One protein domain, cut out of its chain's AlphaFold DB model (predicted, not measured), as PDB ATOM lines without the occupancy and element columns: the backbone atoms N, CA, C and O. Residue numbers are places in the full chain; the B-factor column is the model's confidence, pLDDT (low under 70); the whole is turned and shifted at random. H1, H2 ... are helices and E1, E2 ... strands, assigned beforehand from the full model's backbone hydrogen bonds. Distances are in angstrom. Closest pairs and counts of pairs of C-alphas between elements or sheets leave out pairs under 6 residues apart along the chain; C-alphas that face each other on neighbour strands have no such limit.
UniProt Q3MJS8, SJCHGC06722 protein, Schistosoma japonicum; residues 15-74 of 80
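This is residues 15 to 74 of the 80 residues of the protein "SJCHGC06722 protein" of Schistosoma japonicum (UniProt Q3MJS8). Two strand hairpins, E1 with E2 and E3 with E4, make the ends of an elongated body, with H1 between them and short H2 joining E2 to E3. Before H1, residues 18 to 19 pair in parallel with 41 to 42 of E1. The 60 printed residues include two named helices and four named strands, in the order H1, E1, E2, H2, E3, E4, with both sheets antiparallel; the class is mixed. The whole is compact, radius of gyration of the C-alphas 11.8 A, spanning 35 by 22 by 20 A.

H1, residues 24 to 33, begins at C-alpha 24 (15.444, 45.849, -25.419) and measures 14.1 A. E1 is residues 38 to 42, E2 48 to 53, H2 56 to 59, and E3 60 to 65. E4, residues 68 to 73, measures 16.3 A and ends at C-alpha 73 (16.422, 52.996, -32.155).

In H1 every O i to N i+4 pair is within hydrogen-bond range; H2 is too short for one. The closest C-alphas of H1 and E4, Thr 25 and Tyr 69, are 6.2 A apart. In hairpin E1 and E2, N 41 and O 50 are 2.8 A apart; in hairpin E3 and E4, N 63 and O 70, 3.0 A. E2 and E3 are apart.

The farthest C-alphas, Gln 47 and Gly 66, are 36.0 A apart. The printed part has no cut, its links between named elements are tight, and no printed residue is under 70 in pLDDT.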
ATOM      1  N   PRO A  15       4.872  43.880  -8.849       92.44
ATOM      2  CA  PRO A  15       4.942  44.226 -10.258       92.44
ATOM      3  C   PRO A  15       6.088  43.458 -10.923       92.44
ATOM      4  O   PRO A  15       7.156  43.278 -10.340       92.44
ATOM      5  N   TYR A  16       5.888  43.040 -12.172       95.00
ATOM      6  CA  TYR A  16       6.955  42.415 -12.948       95.00
ATOM      7  C   TYR A  16       8.058  43.449 -13.211       95.00
ATOM      8  O   TYR A  16       7.787  44.464 -13.847       95.00
ATOM      9  N   SER A  17       9.277  43.207 -12.733       96.44
ATOM     10  CA  SER A  17      10.433  44.091 -12.923       96.44
ATOM     11  C   SER A  17      11.528  43.407 -13.738       96.44
ATOM     12  O   SER A  17      11.559  42.182 -13.876       96.44
ATOM     13  N   VAL A  18      12.424  44.205 -14.319       97.38
ATOM     14  CA  VAL A  18      13.581  43.706 -15.075       97.38
ATOM     15  C   VAL A  18      14.873  44.377 -14.619       97.38
ATOM     16  O   VAL A  18      14.839  45.541 -14.220       97.38
ATOM     17  N   PRO A  19      16.021  43.685 -14.702       97.88
ATOM     18  CA  PRO A  19      17.309  44.310 -14.448       97.88
ATOM     19  C   PRO A  19      17.643  45.341 -15.535       97.88
ATOM     20  O   PRO A  19      17.302  45.153 -16.706       97.88
ATOM     21  N   GLU A  20      18.377  46.393 -15.172       96.62
ATOM     22  CA  GLU A  20      18.840  47.446 -16.094       96.62
ATOM     23  C   GLU A  20      19.751  46.939 -17.226       96.62
ATOM     24  O   GLU A  20      19.907  47.596 -18.251       96.62
ATOM     25  N   THR A  21      20.301  45.736 -17.074       96.31
ATOM     26  CA  THR A  21      21.133  45.053 -18.074       96.31
ATOM     27  C   THR A  21      20.324  44.246 -19.099       96.31
ATOM     28  O   THR A  21      20.902  43.676 -20.027       96.31
ATOM     29  N   MET A  22      18.993  44.161 -18.959       95.50
ATOM     30  CA  MET A  22      18.151  43.408 -19.892       95.50
ATOM     31  C   MET A  22      18.110  44.067 -21.278       95.50
ATOM     32  O   MET A  22      17.922  45.273 -21.419       95.50
ATOM     33  N   THR A  23      18.211  43.252 -22.333       92.81
ATOM     34  CA  THR A  23      18.152  43.746 -23.713       92.81
ATOM     35  C   THR A  23      16.755  44.233 -24.097       92.81
ATOM     36  O   THR A  23      15.737  43.642 -23.723       92.81
ATOM     37  N   MET A  24      16.704  45.270 -24.937       90.81
ATOM     38  CA  MET A  24      15.444  45.849 -25.419       90.81
ATOM     39  C   MET A  24      14.572  44.829 -26.168       90.81
ATOM     40  O   MET A  24      13.347  44.882 -26.095       90.81
ATOM     41  N   THR A  25      15.186  43.845 -26.828       91.50
ATOM     42  CA  THR A  25      14.485  42.730 -27.475       91.50
ATOM     43  C   THR A  25      13.636  41.927 -26.491       91.50
ATOM     44  O   THR A  25      12.459  41.658 -26.738       91.50
ATOM     45  N   ARG A  26      14.217  41.571 -25.337       92.75
ATOM     46  CA  ARG A  26      13.522  40.809 -24.290       92.75
ATOM     47  C   ARG A  26      12.465  41.662 -23.605       92.75
ATOM     48  O   ARG A  26      11.369  41.171 -23.353       92.75
ATOM     49  N   VAL A  27      12.755  42.943 -23.380       94.50
ATOM     50  CA  VAL A  27      11.764  43.904 -22.879       94.50
ATOM     51  C   VAL A  27      10.557  43.959 -23.819       94.50
ATOM     52  O   VAL A  27       9.427  43.776 -23.374       94.50
ATOM     53  N   TYR A  28      10.770  44.117 -25.127       92.81
ATOM     54  CA  TYR A  28       9.687  44.130 -26.113       92.81
ATOM     55  C   TYR A  28       8.856  42.840 -26.097       92.81
ATOM     56  O   TYR A  28       7.623  42.904 -26.118       92.81
ATOM     57  N   HIS A  29       9.505  41.677 -25.976       92.12
ATOM     58  CA  HIS A  29       8.806  40.404 -25.785       92.12
ATOM     59  C   HIS A  29       7.926  40.408 -24.542       92.12
ATOM     60  O   HIS A  29       6.761  40.038 -24.639       92.12
ATOM     61  N   LEU A  30       8.443  40.845 -23.392       94.19
ATOM     62  CA  LEU A  30       7.669  40.902 -22.150       94.19
ATOM     63  C   LEU A  30       6.430  41.788 -22.308       94.19
ATOM     64  O   LEU A  30       5.328  41.383 -21.943       94.19
ATOM     65  N   PHE A  31       6.577  42.956 -22.935       94.44
ATOM     66  CA  PHE A  31       5.449  43.840 -23.231       94.44
ATOM     67  C   PHE A  31       4.387  43.185 -24.125       94.44
ATOM     68  O   PHE A  31       3.192  43.368 -23.883       94.44
ATOM     69  N   ARG A  32       4.803  42.432 -25.152       90.62
ATOM     70  CA  ARG A  32       3.900  41.750 -26.095       90.62
ATOM     71  C   ARG A  32       3.234  40.514 -25.494       90.62
ATOM     72  O   ARG A  32       2.036  40.347 -25.681       90.62
ATOM     73  N   LEU A  33       3.996  39.671 -24.800       93.75
ATOM     74  CA  LEU A  33       3.533  38.392 -24.252       93.75
ATOM     75  C   LEU A  33       2.646  38.581 -23.023       93.75
ATOM     76  O   LEU A  33       1.615  37.930 -22.908       93.75
ATOM     77  N   LEU A  34       3.030  39.485 -22.120       93.94
ATOM     78  CA  LEU A  34       2.321  39.709 -20.857       93.94
ATOM     79  C   LEU A  34       1.344  40.893 -20.927       93.94
ATOM     80  O   LEU A  34       0.681  41.215 -19.946       93.94
ATOM     81  N   GLY A  35       1.265  41.586 -22.068       93.62
ATOM     82  CA  GLY A  35       0.358  42.722 -22.248       93.62
ATOM     83  C   GLY A  35       0.677  43.926 -21.351       93.62
ATOM     84  O   GLY A  35      -0.210  44.744 -21.094       93.62
ATOM     85  N   LEU A  36       1.928  44.076 -20.899       94.88
ATOM     86  CA  LEU A  36       2.335  45.112 -19.941       94.88
ATOM     87  C   LEU A  36       2.205  46.527 -20.515       94.88
ATOM     88  O   LEU A  36       2.375  46.761 -21.716       94.88
ATOM     89  N   ARG A  37       1.908  47.500 -19.650       94.56
ATOM     90  CA  ARG A  37       1.921  48.939 -19.986       94.56
ATOM     91  C   ARG A  37       3.107  49.680 -19.371       94.56
ATOM     92  O   ARG A  37       3.574  50.658 -19.959       94.56
ATOM     93  N   HIS A  38       3.595  49.173 -18.247       95.50
ATOM     94  CA  HIS A  38       4.688  49.718 -17.457       95.50
ATOM     95  C   HIS A  38       5.542  48.552 -16.977       95.50
ATOM     96  O   HIS A  38       5.003  47.494 -16.650       95.50
ATOM     97  N   LEU A  39       6.851  48.756 -16.951       97.00
ATOM     98  CA  LEU A  39       7.819  47.765 -16.523       97.00
ATOM     99  C   LEU A  39       8.904  48.470 -15.698       97.00
ATOM    100  O   LEU A  39       9.725  49.187 -16.277       97.00
ATOM    101  N   PRO A  40       8.888  48.331 -14.362       97.38
ATOM    102  CA  PRO A  40       9.953  48.828 -13.502       97.38
ATOM    103  C   PRO A  40      11.304  48.214 -13.860       97.38
ATOM    104  O   PRO A  40      11.422  47.004 -14.066       97.38
ATOM    105  N   VAL A  41      12.320  49.065 -13.908       97.88
ATOM    106  CA  VAL A  41      13.715  48.680 -14.105       97.88
ATOM    107  C   VAL A  41      14.432  48.810 -12.772       97.88
ATOM    108  O   VAL A  41      14.336  49.852 -12.118       97.88
ATOM    109  N   VAL A  42      15.139  47.759 -12.379       98.19
ATOM    110  CA  VAL A  42      15.884  47.690 -11.122       98.19
ATOM    111  C   VAL A  42      17.368  47.450 -11.373       98.19
ATOM    112  O   VAL A  42      17.752  46.891 -12.400       98.19
ATOM    113  N   ASP A  43      18.209  47.875 -10.436       97.81
ATOM    114  CA  ASP A  43      19.627  47.514 -10.434       97.81
ATOM    115  C   ASP A  43      19.887  46.160  -9.754       97.81
ATOM    116  O   ASP A  43      18.977  45.451  -9.316       97.81
ATOM    117  N   ASN A  44      21.167  45.802  -9.639       97.06
ATOM    118  CA  ASN A  44      21.614  44.555  -9.013       97.06
ATOM    119  C   ASN A  44      21.296  44.461  -7.506       97.06
ATOM    120  O   ASN A  44      21.407  43.381  -6.931       97.06
ATOM    121  N   GLN A  45      20.917  45.568  -6.858       97.81
ATOM    122  CA  GLN A  45      20.496  45.637  -5.452       97.81
ATOM    123  C   GLN A  45      18.964  45.705  -5.319       97.81
ATOM    124  O   GLN A  45      18.439  46.005  -4.243       97.81
ATOM    125  N   ASN A  46      18.245  45.427  -6.413       95.06
ATOM    126  CA  ASN A  46      16.791  45.493  -6.523       95.06
ATOM    127  C   ASN A  46      16.215  46.887  -6.212       95.06
ATOM    128  O   ASN A  46      15.067  47.012  -5.784       95.06
ATOM    129  N   GLN A  47      17.011  47.941  -6.413       97.38
ATOM    130  CA  GLN A  47      16.562  49.321  -6.263       97.38
ATOM    131  C   GLN A  47      16.023  49.836  -7.591       97.38
ATOM    132  O   GLN A  47      16.604  49.593  -8.650       97.38
ATOM    133  N   VAL A  48      14.904  50.561  -7.544       96.94
ATOM    134  CA  VAL A  48      14.265  51.101  -8.749       96.94
ATOM    135  C   VAL A  48      15.162  52.162  -9.378       96.94
ATOM    136  O   VAL A  48      15.458  53.188  -8.770       96.94
ATOM    137  N   ARG A  49      15.552  51.927 -10.632       97.62
ATOM    138  CA  ARG A  49      16.307  52.871 -11.465       97.62
ATOM    139  C   ARG A  49      15.408  53.678 -12.390       97.62
ATOM    140  O   ARG A  49      15.748  54.801 -12.752       97.62
ATOM    141  N   GLY A  50      14.251  53.131 -12.752       97.00
ATOM    142  CA  GLY A  50      13.278  53.818 -13.588       97.00
ATOM    143  C   GLY A  50      12.124  52.921 -14.013       97.00
ATOM    144  O   GLY A  50      11.916  51.838 -13.468       97.00
ATOM    145  N   ILE A  51      11.370  53.377 -15.010       96.88
ATOM    146  CA  ILE A  51      10.261  52.641 -15.621       96.88
ATOM    147  C   ILE A  51      10.395  52.732 -17.138       96.88
ATOM    148  O   ILE A  51      10.576  53.818 -17.683       96.88
ATOM    149  N   ILE A  52      10.229  51.595 -17.810       96.38
ATOM    150  CA  ILE A  52       9.967  51.544 -19.248       96.38
ATOM    151  C   ILE A  52       8.456  51.501 -19.432       96.38
ATOM    152  O   ILE A  52       7.750  50.732 -18.775       96.38
ATOM    153  N   THR A  53       7.933  52.317 -20.336       95.38
ATOM    154  CA  THR A  53       6.521  52.303 -20.706       95.38
ATOM    155  C   THR A  53       6.333  51.820 -22.133       95.38
ATOM    156  O   THR A  53       7.223  51.892 -22.980       95.38
ATOM    157  N   ARG A  54       5.106  51.403 -22.452       92.56
ATOM    158  CA  ARG A  54       4.740  51.053 -23.830       92.56
ATOM    159  C   ARG A  54       4.950  52.221 -24.809       92.56
ATOM    160  O   ARG A  54       5.178  51.988 -25.993       92.56
ATOM    161  N   LYS A  55       4.875  53.473 -24.334       91.81
ATOM    162  CA  LYS A  55       5.134  54.669 -25.151       91.81
ATOM    163  C   LYS A  55       6.605  54.749 -25.561       91.81
ATOM    164  O   LYS A  55       6.871  55.116 -26.701       91.81
ATOM    165  N   ASP A  56       7.525  54.369 -24.680       91.31
ATOM    166  CA  ASP A  56       8.966  54.429 -24.949       91.31
ATOM    167  C   ASP A  56       9.365  53.453 -26.057       91.31
ATOM    168  O   ASP A  56      10.179  53.791 -26.914       91.31
ATOM    169  N   LEU A  57       8.693  52.297 -26.138       89.75
ATOM    170  CA  LEU A  57       8.902  51.311 -27.205       89.75
ATOM    171  C   LEU A  57       8.596  51.852 -28.606       89.75
ATOM    172  O   LEU A  57       9.137  51.341 -29.580       89.75
ATOM    173  N   ARG A  58       7.777  52.906 -28.737       87.50
ATOM    174  CA  ARG A  58       7.507  53.538 -30.043       87.50
ATOM    175  C   ARG A  58       8.742  54.187 -30.662       87.50
ATOM    176  O   ARG A  58       8.730  54.470 -31.855       87.50
ATOM    177  N   ARG A  59       9.773  54.460 -29.860       87.50
ATOM    178  CA  ARG A  59      11.051  55.000 -30.331       87.50
ATOM    179  C   ARG A  59      11.933  53.938 -30.976       87.50
ATOM    180  O   ARG A  59      12.990  54.283 -31.475       87.50
ATOM    181  N   PHE A  60      11.527  52.674 -30.973       89.88
ATOM    182  CA  PHE A  60      12.324  51.576 -31.493       89.88
ATOM    183  C   PHE A  60      11.566  50.848 -32.602       89.88
ATOM    184  O   PHE A  60      10.346  50.670 -32.540       89.88
ATOM    185  N   LYS A  61      12.300  50.417 -33.624       89.12
ATOM    186  CA  LYS A  61      11.828  49.506 -34.661       89.12
ATOM    187  C   LYS A  61      12.213  48.090 -34.252       89.12
ATOM    188  O   LYS A  61      13.375  47.831 -33.951       89.12
ATOM    189  N   PHE A  62      11.232  47.194 -34.243       89.38
ATOM    190  CA  PHE A  62      11.427  45.781 -33.935       89.38
ATOM    191  C   PHE A  62      11.129  44.960 -35.188       89.38
ATOM    192  O   PHE A  62       9.976  44.895 -35.616       89.38
ATOM    193  N   GLU A  63      12.150  44.340 -35.772       90.19
ATOM    194  CA  GLU A  63      12.018  43.494 -36.962       90.19
ATOM    195  C   GLU A  63      12.299  42.039 -36.617       90.19
ATOM    196  O   GLU A  63      13.334  41.734 -36.034       90.19
ATOM    197  N   PHE A  64      11.391  41.137 -36.986       85.94
ATOM    198  CA  PHE A  64      11.582  39.705 -36.782       85.94
ATOM    199  C   PHE A  64      12.209  39.077 -38.024       85.94
ATOM    200  O   PHE A  64      11.579  39.035 -39.081       85.94
ATOM    201  N   ILE A  65      13.445  38.598 -37.902       87.31
ATOM    202  CA  ILE A  65      14.214  38.004 -38.996       87.31
ATOM    203  C   ILE A  65      14.810  36.689 -38.497       87.31
ATOM    204  O   ILE A  65      15.595  36.670 -37.555       87.31
ATOM    205  N   GLY A  66      14.435  35.577 -39.136       85.56
ATOM    206  CA  GLY A  66      15.069  34.275 -38.899       85.56
ATOM    207  C   GLY A  66      14.940  33.722 -37.474       85.56
ATOM    208  O   GLY A  66      15.804  32.966 -37.053       85.56
ATOM    209  N   GLY A  67      13.893  34.086 -36.722       83.25
ATOM    210  CA  GLY A  67      13.724  33.650 -35.328       83.25
ATOM    211  C   GLY A  67      14.215  34.656 -34.286       83.25
ATOM    212  O   GLY A  67      13.930  34.486 -33.102       83.25
ATOM    213  N   GLU A  68      14.886  35.728 -34.711       83.06
ATOM    214  CA  GLU A  68      15.404  36.767 -33.825       83.06
ATOM    215  C   GLU A  68      14.765  38.124 -34.110       83.06
ATOM    216  O   GLU A  68      14.396  38.450 -35.238       83.06
ATOM    217  N   TYR A  69      14.641  38.943 -33.067       84.12
ATOM    218  CA  TYR A  69      14.194  40.324 -33.199       84.12
ATOM    219  C   TYR A  69      15.399  41.259 -33.223       84.12
ATOM    220  O   TYR A  69      16.152  41.350 -32.249       84.12
ATOM    221  N   ARG A  70      15.534  42.002 -34.318       87.38
ATOM    222  CA  ARG A  70      16.467  43.121 -34.441       87.38
ATOM    223  C   ARG A  70      15.805  44.379 -33.904       87.38
ATOM    224  O   ARG A  70      14.627  44.625 -34.168       87.38
ATOM    225  N   VAL A  71      16.566  45.140 -33.124       88.50
ATOM    226  CA  VAL A  71      16.109  46.382 -32.500       88.50
ATOM    227  C   VAL A  71      16.956  47.522 -33.018       88.50
ATOM    228  O   VAL A  71      18.171  47.522 -32.842       88.50
ATOM    229  N   GLU A  72      16.297  48.505 -33.612       86.62
ATOM    230  CA  GLU A  72      16.924  49.744 -34.048       86.62
ATOM    231  C   GLU A  72      16.236  50.896 -33.329       86.62
ATOM    232  O   GLU A  72      15.009  51.017 -33.374       86.62
ATOM    233  N   GLU A  73      16.997  51.744 -32.635       83.81
ATOM    234  CA  GLU A  73      16.422  52.996 -32.155       83.81
ATOM    235  C   GLU A  73      16.100  53.858 -33.375       83.81
ATOM    236  O   GLU A  73      16.969  54.194 -34.183       83.81
ATOM    237  N   LEU A  74      14.827  54.212 -33.520       81.69
ATOM    238  CA  LEU A  74      14.397  55.213 -34.471       81.69
ATOM    239  C   LEU A  74      14.936  56.540 -33.955       81.69
ATOM    240  O   LEU A  74      14.337  57.178 -33.085       81.69
TER     241      LEU A  74